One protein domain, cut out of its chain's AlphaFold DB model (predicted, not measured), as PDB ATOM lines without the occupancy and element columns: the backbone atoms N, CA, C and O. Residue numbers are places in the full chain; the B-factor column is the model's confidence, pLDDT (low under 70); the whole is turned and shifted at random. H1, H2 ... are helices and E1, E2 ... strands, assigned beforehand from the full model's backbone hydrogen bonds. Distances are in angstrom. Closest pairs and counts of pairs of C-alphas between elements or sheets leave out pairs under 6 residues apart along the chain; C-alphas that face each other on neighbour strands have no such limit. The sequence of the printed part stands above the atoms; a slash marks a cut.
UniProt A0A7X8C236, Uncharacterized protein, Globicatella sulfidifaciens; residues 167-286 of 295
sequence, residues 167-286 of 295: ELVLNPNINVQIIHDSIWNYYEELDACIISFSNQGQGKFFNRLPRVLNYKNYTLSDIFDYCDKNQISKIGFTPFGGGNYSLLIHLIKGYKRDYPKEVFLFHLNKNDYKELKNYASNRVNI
ATOM      1  N   GLU A 167      41.396  16.995 -32.075       96.44
ATOM      2  CA  GLU A 167      40.880  15.641 -31.870       96.44
ATOM      3  C   GLU A 167      39.926  15.238 -33.007       96.44
ATOM      4  O   GLU A 167      39.035  15.995 -33.407       96.44
ATOM      5  N   LEU A 168      40.079  14.017 -33.515       95.44
ATOM      6  CA  LEU A 168      39.236  13.422 -34.544       95.44
ATOM      7  C   LEU A 168      38.489  12.211 -33.979       95.44
ATOM      8  O   LEU A 168      39.026  11.113 -33.861       95.44
ATOM      9  N   VAL A 169      37.193  12.382 -33.717       93.31
ATOM     10  CA  VAL A 169      36.326  11.287 -33.256       93.31
ATOM     11  C   VAL A 169      35.901  10.419 -34.447       93.31
ATOM     12  O   VAL A 169      34.833  10.611 -35.040       93.31
ATOM     13  N   LEU A 170      36.770   9.481 -34.834       93.88
ATOM     14  CA  LEU A 170      36.549   8.544 -35.946       93.88
ATOM     15  C   LEU A 170      36.125   7.149 -35.478       93.88
ATOM     16  O   LEU A 170      35.289   6.526 -36.130       93.88
ATOM     17  N   ASN A 171      36.680   6.673 -34.365       94.81
ATOM     18  CA  ASN A 171      36.432   5.354 -33.791       94.81
ATOM     19  C   ASN A 171      36.527   5.461 -32.257       94.81
ATOM     20  O   ASN A 171      37.464   6.094 -31.780       94.81
ATOM     21  N   PRO A 172      35.601   4.879 -31.472       93.88
ATOM     22  CA  PRO A 172      35.644   4.973 -30.009       93.88
ATOM     23  C   PRO A 172      36.873   4.306 -29.371       93.88
ATOM     24  O   PRO A 172      37.211   4.631 -28.238       93.88
ATOM     25  N   ASN A 173      37.533   3.389 -30.082       94.94
ATOM     26  CA  ASN A 173      38.680   2.632 -29.580       94.94
ATOM     27  C   ASN A 173      40.031   3.207 -30.029       94.94
ATOM     28  O   ASN A 173      41.065   2.733 -29.569       94.94
ATOM     29  N   ILE A 174      40.031   4.190 -30.939       97.44
ATOM     30  CA  ILE A 174      41.253   4.791 -31.479       97.44
ATOM     31  C   ILE A 174      41.186   6.296 -31.275       97.44
ATOM     32  O   ILE A 174      40.361   6.976 -31.887       97.44
ATOM     33  N   ASN A 175      42.091   6.821 -30.454       97.88
ATOM     34  CA  ASN A 175      42.294   8.255 -30.351       97.88
ATOM     35  C   ASN A 175      43.056   8.750 -31.586       97.88
ATOM     36  O   ASN A 175      44.103   8.200 -31.929       97.88
ATOM     37  N   VAL A 176      42.543   9.771 -32.268       98.25
ATOM     38  CA  VAL A 176      43.177  10.319 -33.468       98.25
ATOM     39  C   VAL A 176      43.350  11.818 -33.302       98.25
ATOM     40  O   VAL A 176      42.372  12.528 -33.088       98.25
ATOM     41  N   GLN A 177      44.579  12.309 -33.454       98.25
ATOM     42  CA  GLN A 177      44.919  13.716 -33.244       98.25
ATOM     43  C   GLN A 177      45.655  14.296 -34.441       98.25
ATOM     44  O   GLN A 177      46.533  13.649 -35.004       98.25
ATOM     45  N   ILE A 178      45.338  15.536 -34.808       98.00
ATOM     46  CA  ILE A 178      46.158  16.343 -35.713       98.00
ATOM     47  C   ILE A 178      46.985  17.307 -34.868       98.00
ATOM     48  O   ILE A 178      46.427  18.077 -34.083       98.00
ATOM     49  N   ILE A 179      48.302  17.278 -35.062       97.62
ATOM     50  CA  ILE A 179      49.268  18.061 -34.292       97.62
ATOM     51  C   ILE A 179      50.052  18.954 -35.257       97.62
ATOM     52  O   ILE A 179      50.695  18.468 -36.191       97.62
ATOM     53  N   HIS A 180      50.013  20.269 -35.028       96.06
ATOM     54  CA  HIS A 180      50.869  21.223 -35.740       96.06
ATOM     55  C   HIS A 180      52.238  21.269 -35.059       96.06
ATOM     56  O   HIS A 180      52.570  22.227 -34.371       96.06
ATOM     57  N   ASP A 181      53.003  20.191 -35.207       96.94
ATOM     58  CA  ASP A 181      54.395  20.094 -34.776       96.94
ATOM     59  C   ASP A 181      55.134  19.024 -35.594       96.94
ATOM     60  O   ASP A 181      54.547  18.296 -36.399       96.94
ATOM     61  N   SER A 182      56.444  18.930 -35.406       96.94
ATOM     62  CA  SER A 182      57.254  17.865 -35.974       96.94
ATOM     63  C   SER A 182      57.044  16.548 -35.233       96.94
ATOM     64  O   SER A 182      57.237  16.477 -34.019       96.94
ATOM     65  N   ILE A 183      56.801  15.473 -35.991       98.25
ATOM     66  CA  ILE A 183      56.801  14.087 -35.489       98.25
ATOM     67  C   ILE A 183      58.061  13.758 -34.677       98.25
ATOM     68  O   ILE A 183      58.030  12.951 -33.752       98.25
ATOM     69  N   TRP A 184      59.184  14.404 -34.994       98.06
ATOM     70  CA  TRP A 184      60.471  14.123 -34.373       98.06
ATOM     71  C   TRP A 184      60.595  14.657 -32.946       98.06
ATOM     72  O   TRP A 184      61.447  14.162 -32.213       98.06
ATOM     73  N   ASN A 185      59.751  15.609 -32.530       97.69
ATOM     74  CA  ASN A 185      59.664  16.022 -31.124       97.69
ATOM     75  C   ASN A 185      59.026  14.928 -30.250       97.69
ATOM     76  O   ASN A 185      59.267  14.903 -29.050       97.69
ATOM     77  N   TYR A 186      58.280  14.004 -30.863       98.19
ATOM     78  CA  TYR A 186      57.532  12.931 -30.202       98.19
ATOM     79  C   TYR A 186      58.153  11.550 -30.445       98.19
ATOM     80  O   TYR A 186      57.572  10.532 -30.084       98.19
ATOM     81  N   TYR A 187      59.333  11.485 -31.069       97.81
ATOM     82  CA  TYR A 187      59.939  10.228 -31.515       97.81
ATOM     83  C   TYR A 187      60.106   9.196 -30.388       97.81
ATOM     84  O   TYR A 187      59.909   8.006 -30.621       97.81
ATOM     85  N   GLU A 188      60.420   9.639 -29.168       96.94
ATOM     86  CA  GLU A 188      60.556   8.737 -28.017       96.94
ATOM     87  C   GLU A 188      59.219   8.257 -27.442       96.94
ATOM     88  O   GLU A 188      59.169   7.188 -26.841       96.94
ATOM     89  N   GLU A 189      58.138   9.006 -27.656       97.81
ATOM     90  CA  GLU A 189      56.789   8.686 -27.170       97.81
ATOM     91  C   GLU A 189      56.008   7.778 -28.128       97.81
ATOM     92  O   GLU A 189      54.998   7.185 -27.740       97.81
ATOM     93  N   LEU A 190      56.454   7.698 -29.383       98.44
ATOM     94  CA  LEU A 190      55.838   6.910 -30.441       98.44
ATOM     95  C   LEU A 190      56.470   5.513 -30.527       98.44
ATOM     96  O   LEU A 190      57.691   5.339 -30.459       98.44
ATOM     97  N   ASP A 191      55.626   4.512 -30.764       98.56
ATOM     98  CA  ASP A 191      56.060   3.138 -31.023       98.56
ATOM     99  C   ASP A 191      56.472   2.958 -32.495       98.56
ATOM    100  O   ASP A 191      57.347   2.147 -32.806       98.56
ATOM    101  N   ALA A 192      55.868   3.729 -33.409       98.31
ATOM    102  CA  ALA A 192      56.264   3.800 -34.815       98.31
ATOM    103  C   ALA A 192      56.047   5.193 -35.433       98.31
ATOM    104  O   ALA A 192      55.028   5.846 -35.207       98.31
ATOM    105  N   CYS A 193      56.982   5.606 -36.290       98.44
ATOM    106  CA  CYS A 193      56.912   6.830 -37.085       98.44
ATOM    107  C   CYS A 193      56.797   6.483 -38.568       98.44
ATOM    108  O   CYS A 193      57.729   5.952 -39.171       98.44
ATOM    109  N   ILE A 194      55.667   6.820 -39.175       98.06
ATOM    110  CA  ILE A 194      55.381   6.585 -40.581       98.06
ATOM    111  C   ILE A 194      55.601   7.885 -41.345       98.06
ATOM    112  O   ILE A 194      54.843   8.848 -41.225       98.06
ATOM    113  N   ILE A 195      56.643   7.908 -42.166       96.25
ATOM    114  CA  ILE A 195      57.041   9.105 -42.905       96.25
ATOM    115  C   ILE A 195      57.251   8.795 -44.385       96.25
ATOM    116  O   ILE A 195      57.495   7.655 -44.773       96.25
ATOM    117  N   SER A 196      57.163   9.816 -45.234       92.19
ATOM    118  CA  SER A 196      57.409   9.684 -46.672       92.19
ATOM    119  C   SER A 196      58.754  10.306 -47.032       92.19
ATOM    120  O   SER A 196      58.955  11.501 -46.842       92.19
ATOM    121  N   PHE A 197      59.671   9.515 -47.586       90.75
ATOM    122  CA  PHE A 197      60.968  10.005 -48.066       90.75
ATOM    123  C   PHE A 197      61.369   9.353 -49.389       90.75
ATOM    124  O   PHE A 197      60.746   8.398 -49.866       90.75
ATOM    125  N   SER A 198      62.367   9.925 -50.062       85.44
ATOM    126  CA  SER A 198      62.945   9.334 -51.272       85.44
ATOM    127  C   SER A 198      64.069   8.350 -50.919       85.44
ATOM    128  O   SER A 198      64.745   8.475 -49.900       85.44
ATOM    129  N   ASN A 199      64.310   7.364 -51.785       79.69
ATOM    130  CA  ASN A 199      65.431   6.432 -51.599       79.69
ATOM    131  C   ASN A 199      66.802   7.092 -51.855       79.69
ATOM    132  O   ASN A 199      67.834   6.528 -51.496       79.69
ATOM    133  N   GLN A 200      66.831   8.282 -52.465       72.19
ATOM    134  CA  GLN A 200      68.057   9.021 -52.752       72.19
ATOM    135  C   GLN A 200      68.465   9.856 -51.531       72.19
ATOM    136  O   GLN A 200      67.774  10.798 -51.153       72.19
ATOM    137  N   GLY A 201      69.580   9.487 -50.889       72.62
ATOM    138  CA  GLY A 201      70.134  10.172 -49.711       72.62
ATOM    139  C   GLY A 201      69.340   9.914 -48.427       72.62
ATOM    140  O   GLY A 201      69.819   9.211 -47.539       72.62
ATOM    141  N   GLN A 202      68.098  10.400 -48.369       86.69
ATOM    142  CA  GLN A 202      67.210  10.320 -47.200       86.69
ATOM    143  C   GLN A 202      66.970   8.873 -46.758       86.69
ATOM    144  O   GLN A 202      67.091   8.556 -45.579       86.69
ATOM    145  N   GLY A 203      66.693   7.972 -47.708       88.69
ATOM    146  CA  GLY A 203      66.419   6.571 -47.400       88.69
ATOM    147  C   GLY A 203      67.579   5.844 -46.729       88.69
ATOM    148  O   GLY A 203      67.348   5.062 -45.815       88.69
ATOM    149  N   LYS A 204      68.835   6.139 -47.094       89.38
ATOM    150  CA  LYS A 204      69.996   5.553 -46.401       89.38
ATOM    151  C   LYS A 204      70.025   5.949 -44.928       89.38
ATOM    152  O   LYS A 204      70.454   5.154 -44.104       89.38
ATOM    153  N   PHE A 205      69.586   7.159 -44.597       93.50
ATOM    154  CA  PHE A 205      69.524   7.637 -43.224       93.50
ATOM    155  C   PHE A 205      68.299   7.090 -42.485       93.50
ATOM    156  O   PHE A 205      68.457   6.322 -41.541       93.50
ATOM    157  N   PHE A 206      67.087   7.402 -42.948       95.44
ATOM    158  CA  PHE A 206      65.857   7.077 -42.222       95.44
ATOM    159  C   PHE A 206      65.570   5.577 -42.123       95.44
ATOM    160  O   PHE A 206      65.035   5.151 -41.108       95.44
ATOM    161  N   ASN A 207      65.991   4.755 -43.095       94.38
ATOM    162  CA  ASN A 207      65.839   3.296 -42.988       94.38
ATOM    163  C   ASN A 207      66.708   2.679 -41.875       94.38
ATOM    164  O   ASN A 207      66.488   1.527 -41.513       94.38
ATOM    165  N   ARG A 208      67.720   3.400 -41.364       94.44
ATOM    166  CA  ARG A 208      68.553   2.948 -40.235       94.44
ATOM    167  C   ARG A 208      67.953   3.316 -38.878       94.44
ATOM    168  O   ARG A 208      68.383   2.757 -37.874       94.44
ATOM    169  N   LEU A 209      67.005   4.256 -38.831       95.69
ATOM    170  CA  LEU A 209      66.389   4.659 -37.572       95.69
ATOM    171  C   LEU A 209      65.392   3.586 -37.118       95.69
ATOM    172  O   LEU A 209      64.541   3.170 -37.910       95.69
ATOM    173  N   PRO A 210      65.450   3.145 -35.848       95.00
ATOM    174  CA  PRO A 210      64.467   2.203 -35.337       95.00
ATOM    175  C   PRO A 210      63.074   2.840 -35.380       95.00
ATOM    176  O   PRO A 210      62.940   4.063 -35.353       95.00
ATOM    177  N   ARG A 211      62.019   2.025 -35.448       95.88
ATOM    178  CA  ARG A 211      60.614   2.486 -35.440       95.88
ATOM    179  C   ARG A 211      60.184   3.343 -36.644       95.88
ATOM    180  O   ARG A 211      59.011   3.692 -36.732       95.88
ATOM    181  N   VAL A 212      61.075   3.674 -37.580       97.31
ATOM    182  CA  VAL A 212      60.734   4.480 -38.760       97.31
ATOM    183  C   VAL A 212      60.317   3.580 -39.920       97.31
ATOM    184  O   VAL A 212      61.071   2.715 -40.359       97.31
ATOM    185  N   LEU A 213      59.117   3.814 -40.451       96.44
ATOM    186  CA  LEU A 213      58.580   3.128 -41.622       96.44
ATOM    187  C   LEU A 213      58.425   4.116 -42.781       96.44
ATOM    188  O   LEU A 213      57.852   5.196 -42.624       96.44
ATOM    189  N   ASN A 214      58.898   3.731 -43.969       95.62
ATOM    190  CA  ASN A 214      58.645   4.506 -45.181       95.62
ATOM    191  C   ASN A 214      57.233   4.221 -45.698       95.62
ATOM    192  O   ASN A 214      56.985   3.135 -46.224       95.62
ATOM    193  N   TYR A 215      56.341   5.209 -45.628       94.44
ATOM    194  CA  TYR A 215      54.966   5.115 -46.124       94.44
ATOM    195  C   TYR A 215      54.886   4.601 -47.570       94.44
ATOM    196  O   TYR A 215      53.967   3.874 -47.916       94.44
ATOM    197  N   LYS A 216      55.866   4.919 -48.427       92.56
ATOM    198  CA  LYS A 216      55.858   4.491 -49.838       92.56
ATOM    199  C   LYS A 216      55.974   2.977 -50.039       92.56
ATOM    200  O   LYS A 216      55.700   2.505 -51.139       92.56
ATOM    201  N   ASN A 217      56.389   2.238 -49.012       94.38
ATOM    202  CA  ASN A 217      56.590   0.793 -49.079       94.38
ATOM    203  C   ASN A 217      55.391  -0.007 -48.548       94.38
ATOM    204  O   ASN A 217      55.430  -1.233 -48.598       94.38
ATOM    205  N   TYR A 218      54.356   0.660 -48.031       94.81
ATOM    206  CA  TYR A 218      53.230   0.015 -47.363       94.81
ATOM    207  C   TYR A 218      51.911   0.671 -47.762       94.81
ATOM    208  O   TYR A 218      51.834   1.882 -47.965       94.81
ATOM    209  N   THR A 219      50.839  -0.113 -47.829       95.50
ATOM    210  CA  THR A 219      49.489   0.455 -47.813       95.50
ATOM    211  C   THR A 219      49.096   0.843 -46.384       95.50
ATOM    212  O   THR A 219      49.698   0.390 -45.409       95.50
ATOM    213  N   LEU A 220      48.054   1.667 -46.230       95.62
ATOM    214  CA  LEU A 220      47.504   1.967 -44.900       95.62
ATOM    215  C   LEU A 220      47.038   0.699 -44.174       95.62
ATOM    216  O   LEU A 220      47.255   0.578 -42.972       95.62
ATOM    217  N   SER A 221      46.443  -0.251 -44.899       96.12
ATOM    218  CA  SER A 221      46.036  -1.536 -44.327       96.12
ATOM    219  C   SER A 221      47.241  -2.321 -43.811       96.12
ATOM    220  O   SER A 221      47.203  -2.768 -42.670       96.12
ATOM    221  N   ASP A 222      48.335  -2.392 -44.581       97.06
ATOM    222  CA  ASP A 222      49.560  -3.086 -44.153       97.06
ATOM    223  C   ASP A 222      50.148  -2.475 -42.875       97.06
ATOM    224  O   ASP A 222      50.617  -3.196 -41.998       97.06
ATOM    225  N   ILE A 223      50.108  -1.143 -42.746       97.50
ATOM    226  CA  ILE A 223      50.585  -0.442 -41.545       97.50
ATOM    227  C   ILE A 223      49.729  -0.813 -40.332       97.50
ATOM    228  O   ILE A 223      50.272  -1.120 -39.272       97.50
ATOM    229  N   PHE A 224      48.403  -0.806 -40.465       97.69
ATOM    230  CA  PHE A 224      47.511  -1.164 -39.361       97.69
ATOM    231  C   PHE A 224      47.608  -2.657 -39.013       97.69
ATOM    232  O   PHE A 224      47.590  -3.011 -37.838       97.69
ATOM    233  N   ASP A 225      47.783  -3.534 -40.003       97.06
ATOM    234  CA  ASP A 225      48.050  -4.960 -39.787       97.06
ATOM    235  C   ASP A 225      49.381  -5.189 -39.062       97.06
ATOM    236  O   ASP A 225      49.469  -6.019 -38.155       97.06
ATOM    237  N   TYR A 226      50.415  -4.425 -39.420       97.06
ATOM    238  CA  TYR A 226      51.686  -4.415 -38.705       97.06
ATOM    239  C   TYR A 226      51.514  -3.968 -37.248       97.06
ATOM    240  O   TYR A 226      52.105  -4.585 -36.359       97.06
ATOM    241  N   CYS A 227      50.700  -2.938 -36.990       98.00
ATOM    242  CA  CYS A 227      50.463  -2.443 -35.635       98.00
ATOM    243  C   CYS A 227      49.782  -3.489 -34.756       98.00
ATOM    244  O   CYS A 227      50.244  -3.754 -33.652       98.00
ATOM    245  N   ASP A 228      48.744  -4.131 -35.278       97.12
ATOM    246  CA  ASP A 228      48.031  -5.222 -34.620       97.12
ATOM    247  C   ASP A 228      48.934  -6.418 -34.314       97.12
ATOM    248  O   ASP A 228      49.057  -6.840 -33.163       97.12
ATOM    249  N   LYS A 229      49.666  -6.905 -35.321       97.50
ATOM    250  CA  LYS A 229      50.559  -8.059 -35.171       97.50
ATOM    251  C   LYS A 229      51.672  -7.832 -34.145       97.50
ATOM    252  O   LYS A 229      52.090  -8.783 -33.489       97.50
ATOM    253  N   ASN A 230      52.177  -6.603 -34.040       97.50
ATOM    254  CA  ASN A 230      53.313  -6.263 -33.180       97.50
ATOM    255  C   ASN A 230      52.910  -5.455 -31.935       97.50
ATOM    256  O   ASN A 230      53.790  -4.968 -31.234       97.50
ATOM    257  N   GLN A 231      51.608  -5.319 -31.658       97.81
ATOM    258  CA  GLN A 231      51.066  -4.573 -30.513       97.81
ATOM    259  C   GLN A 231      51.584  -3.124 -30.413       97.81
ATOM    260  O   GLN A 231      51.860  -2.614 -29.328       97.81
ATOM    261  N   ILE A 232      51.716  -2.451 -31.558       98.25
ATOM    262  CA  ILE A 232      52.148  -1.051 -31.654       98.25
ATOM    263  C   ILE A 232      50.973  -0.159 -31.245       98.25
ATOM    264  O   ILE A 232      49.954  -0.108 -31.935       98.25
ATOM    265  N   SER A 233      51.092   0.538 -30.115       98.44
ATOM    266  CA  SER A 233      50.000   1.309 -29.511       98.44
ATOM    267  C   SER A 233      49.896   2.718 -30.071       98.44
ATOM    268  O   SER A 233      48.785   3.173 -30.353       98.44
ATOM    269  N   LYS A 234      51.034   3.397 -30.227       98.75
ATOM    270  CA  LYS A 234      51.125   4.810 -30.607       98.75
ATOM    271  C   LYS A 234      51.862   4.964 -31.925       98.75
ATOM    272  O   LYS A 234      53.060   4.688 -32.002       98.75
ATOM    273  N   ILE A 235      51.173   5.452 -32.952       98.62
ATOM    274  CA  ILE A 235      51.791   5.700 -34.258       98.62
ATOM    275  C   ILE A 235      51.666   7.153 -34.687       98.62
ATOM    276  O   ILE A 235      50.625   7.778 -34.505       98.62
ATOM    277  N   GLY A 236      52.732   7.685 -35.280       98.62
ATOM    278  CA  GLY A 236      52.764   9.028 -35.850       98.62
ATOM    279  C   GLY A 236      52.877   8.991 -37.367       98.62
ATOM    280  O   GLY A 236      53.641   8.195 -37.906       98.62
ATOM    281  N   PHE A 237      52.174   9.880 -38.058       98.38
ATOM    282  CA  PHE A 237      52.303  10.099 -39.496       98.38
ATOM    283  C   PHE A 237      52.764  11.526 -39.784       98.38
ATOM    284  O   PHE A 237      52.285  12.463 -39.153       98.38
ATOM    285  N   THR A 238      53.633  11.697 -40.781       96.38
ATOM    286  CA  THR A 238      53.751  12.974 -41.518       96.38
ATOM    287  C   THR A 238      52.722  13.021 -42.653       96.38
ATOM    288  O   THR A 238      52.175  11.969 -42.990       96.38
ATOM    289  N   PRO A 239      52.477  14.164 -43.320       94.62
ATOM    290  CA  PRO A 239      51.507  14.241 -44.412       94.62
ATOM    291  C   PRO A 239      51.783  13.217 -45.524       94.62
ATOM    292  O   PRO A 239      52.932  12.963 -45.897       94.62
ATOM    293  N   PHE A 240      50.718  12.615 -46.057       93.12
ATOM    294  CA  PHE A 240      50.784  11.572 -47.084       93.12
ATOM    295  C   PHE A 240      49.564  11.627 -48.018       93.12
ATOM    296  O   PHE A 240      48.655  12.434 -47.837       93.12
ATOM    297  N   GLY A 241      49.551  10.793 -49.062       84.88
ATOM    298  CA  GLY A 241      48.364  10.609 -49.913       84.88
ATOM    299  C   GLY A 241      47.934  11.837 -50.728       84.88
ATOM    300  O   GLY A 241      46.808  11.879 -51.214       84.88
ATOM    301  N   GLY A 242      48.796  12.851 -50.870       85.81
ATOM    302  CA  GLY A 242      48.510  14.046 -51.672       85.81
ATOM    303  C   GLY A 242      47.335  14.885 -51.160       85.81
ATOM    304  O   GLY A 242      46.733  15.619 -51.936       85.81
ATOM    305  N   GLY A 243      46.983  14.762 -49.877       87.62
ATOM    306  CA  GLY A 243      45.883  15.514 -49.273       87.62
ATOM    307  C   GLY A 243      44.512  14.832 -49.326       87.62
ATOM    308  O   GLY A 243      43.570  15.410 -48.792       87.62
ATOM    309  N   ASN A 244      44.401  13.636 -49.920       91.50
ATOM    310  CA  ASN A 244      43.190  12.813 -49.872       91.50
ATOM    311  C   ASN A 244      43.292  11.791 -48.733       91.50
ATOM    312  O   ASN A 244      44.072  10.837 -48.800       91.50
ATOM    313  N   TYR A 245      42.476  11.982 -47.701       95.50
ATOM    314  CA  TYR A 245      42.473  11.169 -46.485       95.50
ATOM    315  C   TYR A 245      41.192  10.341 -46.316       95.50
ATOM    316  O   TYR A 245      40.978   9.737 -45.263       95.50
ATOM    317  N   SER A 246      40.363  10.234 -47.358       93.38
ATOM    318  CA  SER A 246      39.118   9.458 -47.319       93.38
ATOM    319  C   SER A 246      39.355   7.972 -47.012       93.38
ATOM    320  O   SER A 246      38.598   7.369 -46.248       93.38
ATOM    321  N   LEU A 247      40.441   7.385 -47.536       93.06
ATOM    322  CA  LEU A 247      40.827   6.001 -47.227       93.06
ATOM    323  C   LEU A 247      41.212   5.819 -45.754       93.06
ATOM    324  O   LEU A 247      40.786   4.848 -45.136       93.06
ATOM    325  N   LEU A 248      41.964   6.765 -45.179       95.94
ATOM    326  CA  LEU A 248      42.324   6.746 -43.758       95.94
ATOM    327  C   LEU A 248      41.069   6.812 -42.879       95.94
ATOM    328  O   LEU A 248      40.916   6.009 -41.964       95.94
ATOM    329  N   ILE A 249      40.148   7.733 -43.190       95.50
ATOM    330  CA  ILE A 249      38.876   7.870 -42.467       95.50
ATOM    331  C   ILE A 249      38.086   6.557 -42.507       95.50
ATOM    332  O   ILE A 249      37.582   6.115 -41.473       95.50
ATOM    333  N   HIS A 250      37.946   5.949 -43.690       95.62
ATOM    334  CA  HIS A 250      37.198   4.703 -43.849       95.62
ATOM    335  C   HIS A 250      37.841   3.554 -43.067       95.62
ATOM    336  O   HIS A 250      37.142   2.853 -42.333       95.62
ATOM    337  N   LEU A 251      39.167   3.410 -43.176       96.38
ATOM    338  CA  LEU A 251      39.929   2.387 -42.470       96.38
ATOM    339  C   LEU A 251      39.743   2.504 -40.955       96.38
ATOM    340  O   LEU A 251      39.344   1.530 -40.327       96.38
ATOM    341  N   ILE A 252      39.955   3.695 -40.379       96.75
ATOM    342  CA  ILE A 252      39.850   3.913 -38.928       96.75
ATOM    343  C   ILE A 252      38.419   3.669 -38.434       96.75
ATOM    344  O   ILE A 252      38.230   2.984 -37.431       96.75
ATOM    345  N   LYS A 253      37.391   4.159 -39.140       96.00
ATOM    346  CA  LYS A 253      35.979   3.938 -38.760       96.00
ATOM    347  C   LYS A 253      35.595   2.460 -38.719       96.00
ATOM    348  O   LYS A 253      34.822   2.054 -37.859       96.00
ATOM    349  N   GLY A 254      36.091   1.680 -39.678       95.94
ATOM    350  CA  GLY A 254      35.817   0.248 -39.784       95.94
ATOM    351  C   GLY A 254      36.749  -0.630 -38.951       95.94
ATOM    352  O   GLY A 254      36.580  -1.850 -38.958       95.94
ATOM    353  N   TYR A 255      37.733  -0.044 -38.266       96.19
ATOM    354  CA  TYR A 255      38.768  -0.793 -37.573       96.19
ATOM    355  C   TYR A 255      38.231  -1.449 -36.297       96.19
ATOM    356  O   TYR A 255      37.632  -0.789 -35.447       96.19
ATOM    357  N   LYS A 256      38.428  -2.765 -36.177       95.56
ATOM    358  CA  LYS A 256      37.883  -3.591 -35.083       95.56
ATOM    359  C   LYS A 256      38.945  -4.240 -34.201       95.56
ATOM    360  O   LYS A 256      38.576  -4.954 -33.277       95.56
ATOM    361  N   ARG A 257      40.227  -4.074 -34.530       95.12
ATOM    362  CA  ARG A 257      41.318  -4.694 -33.771       95.12
ATOM    363  C   ARG A 257      41.798  -3.765 -32.659       95.12
ATOM    364  O   ARG A 257      41.437  -2.589 -32.644       95.12
ATOM    365  N   ASP A 258      42.604  -4.308 -31.754       95.88
ATOM    366  CA  ASP A 258      42.999  -3.631 -30.513       95.88
ATOM    367  C   ASP A 258      44.117  -2.590 -30.696       95.88
ATOM    368  O   ASP A 258      44.312  -1.745 -29.820       95.88
ATOM    369  N   TYR A 259      44.860  -2.644 -31.807       98.06
ATOM    370  CA  TYR A 259      45.993  -1.755 -32.093       98.06
ATOM    371  C   TYR A 259      45.952  -1.224 -33.531       98.06
ATOM    372  O   TYR A 259      45.652  -1.996 -34.436       98.06
ATOM    373  N   PRO A 260      46.318   0.047 -33.783       98.12
ATOM    374  CA  PRO A 260      46.833   1.020 -32.817       98.12
ATOM    375  C   PRO A 260      45.723   1.625 -31.949       98.12
ATOM    376  O   PRO A 260      44.568   1.696 -32.363       98.12
ATOM    377  N   LYS A 261      46.090   2.100 -30.754       98.25
ATOM    378  CA  LYS A 261      45.177   2.808 -29.838       98.25
ATOM    379  C   LYS A 261      45.202   4.314 -30.060       98.25
ATOM    380  O   LYS A 261      44.211   4.992 -29.805       98.25
ATOM    381  N   GLU A 262      46.332   4.837 -30.531       98.69
ATOM    382  CA  GLU A 262      46.544   6.263 -30.742       98.69
ATOM    383  C   GLU A 262      47.222   6.507 -32.094       98.69
ATOM    384  O   GLU A 262      48.243   5.895 -32.425       98.69
ATOM    385  N   VAL A 263      46.640   7.413 -32.879       98.62
ATOM    386  CA  VAL A 263      47.129   7.827 -34.194       98.62
ATOM    387  C   VAL A 263      47.344   9.334 -34.191       98.62
ATOM    388  O   VAL A 263      46.400  10.116 -34.100       98.62
ATOM    389  N   PHE A 264      48.592   9.747 -34.360       98.75
ATOM    390  CA  PHE A 264      48.990  11.146 -34.397       98.75
ATOM    391  C   PHE A 264      49.330  11.559 -35.829       98.75
ATOM    392  O   PHE A 264      50.099  10.896 -36.521       98.75
ATOM    393  N   LEU A 265      48.751  12.659 -36.293       98.38
ATOM    394  CA  LEU A 265      48.916  13.204 -37.636       98.38
ATOM    395  C   LEU A 265      49.668  14.531 -37.527       98.38
ATOM    396  O   LEU A 265      49.074  15.592 -37.323       98.38
ATOM    397  N   PHE A 266      50.990  14.453 -37.625       98.00
ATOM    398  CA  PHE A 266      51.894  15.587 -37.499       98.00
ATOM    399  C   PHE A 266      52.014  16.322 -38.820       98.00
ATOM    400  O   PHE A 266      52.225  15.709 -39.866       98.00
ATOM    401  N   HIS A 267      51.938  17.645 -38.785       95.56
ATOM    402  CA  HIS A 267      52.231  18.459 -39.951       95.56
ATOM    403  C   HIS A 267      53.020  19.703 -39.582       95.56
ATOM    404  O   HIS A 267      52.906  20.232 -38.481       95.56
ATOM    405  N   LEU A 268      53.764  20.206 -40.564       93.50
ATOM    406  CA  LEU A 268      54.368  21.527 -40.498       93.50
ATOM    407  C   LEU A 268      53.519  22.503 -41.301       93.50
ATOM    408  O   LEU A 268      53.077  23.498 -40.749       93.50
ATOM    409  N   ASN A 269      53.137  22.192 -42.543       89.94
ATOM    410  CA  ASN A 269      52.334  23.125 -43.321       89.94
ATOM    411  C   ASN A 269      50.894  23.220 -42.797       89.94
ATOM    412  O   ASN A 269      50.199  22.219 -42.634       89.94
ATOM    413  N   LYS A 270      50.384  24.436 -42.580       87.62
ATOM    414  CA  LYS A 270      49.010  24.650 -42.088       87.62
ATOM    415  C   LYS A 270      47.921  24.070 -43.003       87.62
ATOM    416  O   LYS A 270      46.835  23.750 -42.512       87.62
ATOM    417  N   ASN A 271      48.202  23.930 -44.301       89.44
ATOM    418  CA  ASN A 271      47.279  23.379 -45.294       89.44
ATOM    419  C   ASN A 271      47.261  21.846 -45.323       89.44
ATOM    420  O   ASN A 271      46.348  21.266 -45.916       89.44
ATOM    421  N   ASP A 272      48.220  21.182 -44.677       92.56
ATOM    422  CA  ASP A 272      48.186  19.732 -44.538       92.56
ATOM    423  C   ASP A 272      46.966  19.300 -43.722       92.56
ATOM    424  O   ASP A 272      46.464  20.023 -42.852       92.56
ATOM    425  N   TYR A 273      46.461  18.106 -44.036       94.81
ATOM    426  CA  TYR A 273      45.269  17.520 -43.418       94.81
ATOM    427  C   TYR A 273      44.005  18.393 -43.490       94.81
ATOM    428  O   TYR A 273      43.088  18.203 -42.694       94.81
ATOM    429  N   LYS A 274      43.904  19.325 -44.451       93.62
ATOM    430  CA  LYS A 274      42.729  20.202 -44.607       93.62
ATOM    431  C   LYS A 274      41.401  19.432 -44.658       93.62
ATOM    432  O   LYS A 274      40.440  19.858 -44.027       93.62
ATOM    433  N   GLU A 275      41.350  18.295 -45.357       93.19
ATOM    434  CA  GLU A 275      40.162  17.420 -45.395       93.19
ATOM    435  C   GLU A 275      39.761  16.939 -43.990       93.19
ATOM    436  O   GLU A 275      38.598  17.047 -43.610       93.19
ATOM    437  N   LEU A 276      40.729  16.477 -43.192       94.62
ATOM    438  CA  LEU A 276      40.493  15.985 -41.833       94.62
ATOM    439  C   LEU A 276      40.112  17.115 -40.870       94.62
ATOM    440  O   LEU A 276      39.194  16.959 -40.069       94.62
ATOM    441  N   LYS A 277      40.760  18.278 -40.988       94.44
ATOM    442  CA  LYS A 277      40.413  19.482 -40.218       94.44
ATOM    443  C   LYS A 277      38.971  19.914 -40.497       94.44
ATOM    444  O   LYS A 277      38.209  20.165 -39.571       94.44
ATOM    445  N   ASN A 278      38.564  19.924 -41.768       92.19
ATOM    446  CA  ASN A 278      37.184  20.222 -42.155       92.19
ATOM    447  C   ASN A 278      36.198  19.170 -41.624       92.19
ATOM    448  O   ASN A 278      35.103  19.523 -41.185       92.19
ATOM    449  N   TYR A 279      36.580  17.889 -41.645       89.50
ATOM    450  CA  TYR A 279      35.778  16.811 -41.068       89.50
ATOM    451  C   TYR A 279      35.515  17.034 -39.569       89.50
ATOM    452  O   TYR A 279      34.373  16.890 -39.128       89.50
ATOM    453  N   ALA A 280      36.539  17.442 -38.811       89.69
ATOM    454  CA  ALA A 280      36.422  17.775 -37.391       89.69
ATOM    455  C   ALA A 280      35.431  18.930 -37.157       89.69
ATOM    456  O   ALA A 280      34.475  18.793 -36.395       89.69
ATOM    457  N   SER A 281      35.611  20.043 -37.878       87.12
ATOM    458  CA  SER A 281      34.792  21.252 -37.725       87.12
ATOM    459  C   SER A 281      33.320  21.043 -38.087       87.12
ATOM    460  O   SER A 281      32.434  21.609 -37.448       87.12
ATOM    461  N   ASN A 282      33.029  20.219 -39.098       82.06
ATOM    462  CA  ASN A 282      31.655  19.987 -39.547       82.06
ATOM    463  C   ASN A 282      30.822  19.155 -38.560       82.06
ATOM    464  O   ASN A 282      29.600  19.275 -38.574       82.06
ATOM    465  N   ARG A 283      31.441  18.350 -37.685       67.06
ATOM    466  CA  ARG A 283      30.707  17.609 -36.644       67.06
ATOM    467  C   ARG A 283      30.293  18.475 -35.462       67.06
ATOM    468  O   ARG A 283      29.164  18.341 -35.005       67.06
ATOM    469  N   VAL A 284      31.132  19.429 -35.055       60.00
ATOM    470  CA  VAL A 284      30.802  20.385 -33.981       60.00
ATOM    471  C   VAL A 284      29.511  21.161 -34.292       60.00
ATOM    472  O   VAL A 284      28.760  21.505 -33.388       60.00
ATOM    473  N   ASN A 285      29.204  21.377 -35.575       53.41
ATOM    474  CA  ASN A 285      27.990  22.071 -36.010       53.41
ATOM    475  C   ASN A 285      26.720  21.200 -36.057       53.41
ATOM    476  O   ASN A 285      25.630  21.761 -36.157       53.41
ATOM    477  N   ILE A 286      26.837  19.869 -36.012       54.88
ATOM    478  CA  ILE A 286      25.691  18.940 -36.043       54.88
ATOM    479  C   ILE A 286      25.208  18.625 -34.617       54.88
ATOM    480  O   ILE A 286      24.018  18.406 -34.413       54.88
TER     481      ILE A 286
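What this domain is: This is residues 167 to 286 of the 295 residues of an uncharacterized protein of Globicatella sulfidifaciens (UniProt A0A7X8C236). A twisted wall of five parallel strands, in the order E1 E5 E4 E2 E3, has the short helix H1 on one side and helices H3 and H4 on the other. H2 lies out past edge strand E3 and H5 out past edge strand E1, at the two ends of the longest axis. The printed part has 120 residues, and along it strands and helices alternate: E1 H1 E2 H2 E3 H3 E4 H4 E5 H5. The class is mixed, helices and strands. The whole is compact, with a radius of gyration of the C-alphas of 14.1 A and spans of 47 by 32 by 24 A.

Where its parts are: E1, residues 175 to 179, begins at C-alpha 175 (42.294, 8.255, -30.351) and is 12.7 A long. H1 is residues 183 to 186, E2 192 to 195, H2 202 to 206 and E3 212 to 214. H3, residues 220 to 229, is 14.3 A long and begins at C-alpha 220 (47.504, 1.967, -44.900). E4 is residues 234 to 237; H4, residues 246 to 254, is 12.3 A long. E5, residues 262 to 266, is 12.7 A long. H5, residues 274 to 284, is 16.0 A long and ends at C-alpha 284 (30.802, 20.385, -33.981).

How they stand to each other: From edge to edge of the sheet the strands' lines turn by 82 degrees. E1 and E5 are parallel at 15 degrees, with N 265 and O 177 2.7 A apart. E5 and E4 are parallel at 25 degrees, with N 237 and O 264 2.8 A apart. E4 and E2 are parallel at 7 degrees, with N 194 and O 236 2.8 A apart. E2 and E3 are parallel at 35 degrees, with N 213 and O 193 2.9 A apart. E2, H2, E3 and E4, H4, E5 are strand-helix-strand units, two parallel neighbour strands with a helix between them along the chain; E1, H1, E2 and E3, H3, E4 are split units, with other strands between the two in the sheet. The four crossovers are right-handed. H1 only grazes the sheet; its closest C-alphas to E5 are those of Ile 183 and Phe 266, 5.5 A apart. H3 only grazes it with residues 223 to 227, H2 with 203 to 206 and H5 with 276 to 280; H2 and H5 are only just on it, with 5 pairs of C-alphas within 10 A each. H4 is not on the sheet. H3 and H4 only just touch, with 3 pairs of C-alphas within 8 A, the closest being Leu 220 and Leu 248 at 7.1 A; they run the same way at a shallow tilt of 32 degrees, only just short of steep. H4 and H5 are near each other. Every O i to N i+4 pair is within hydrogen-bond range in H2, H3 and H4, and 5 of 7 in H5; H1 is too short for such a pair.

The domain as a whole: The two C-alphas farthest apart, those of Lys 204 and Ile 286, are 47.4 A apart. The printed part has no cut, and no link is long. The mean pLDDT of the printed part is 93.4; residues 283 to 286 are under 70.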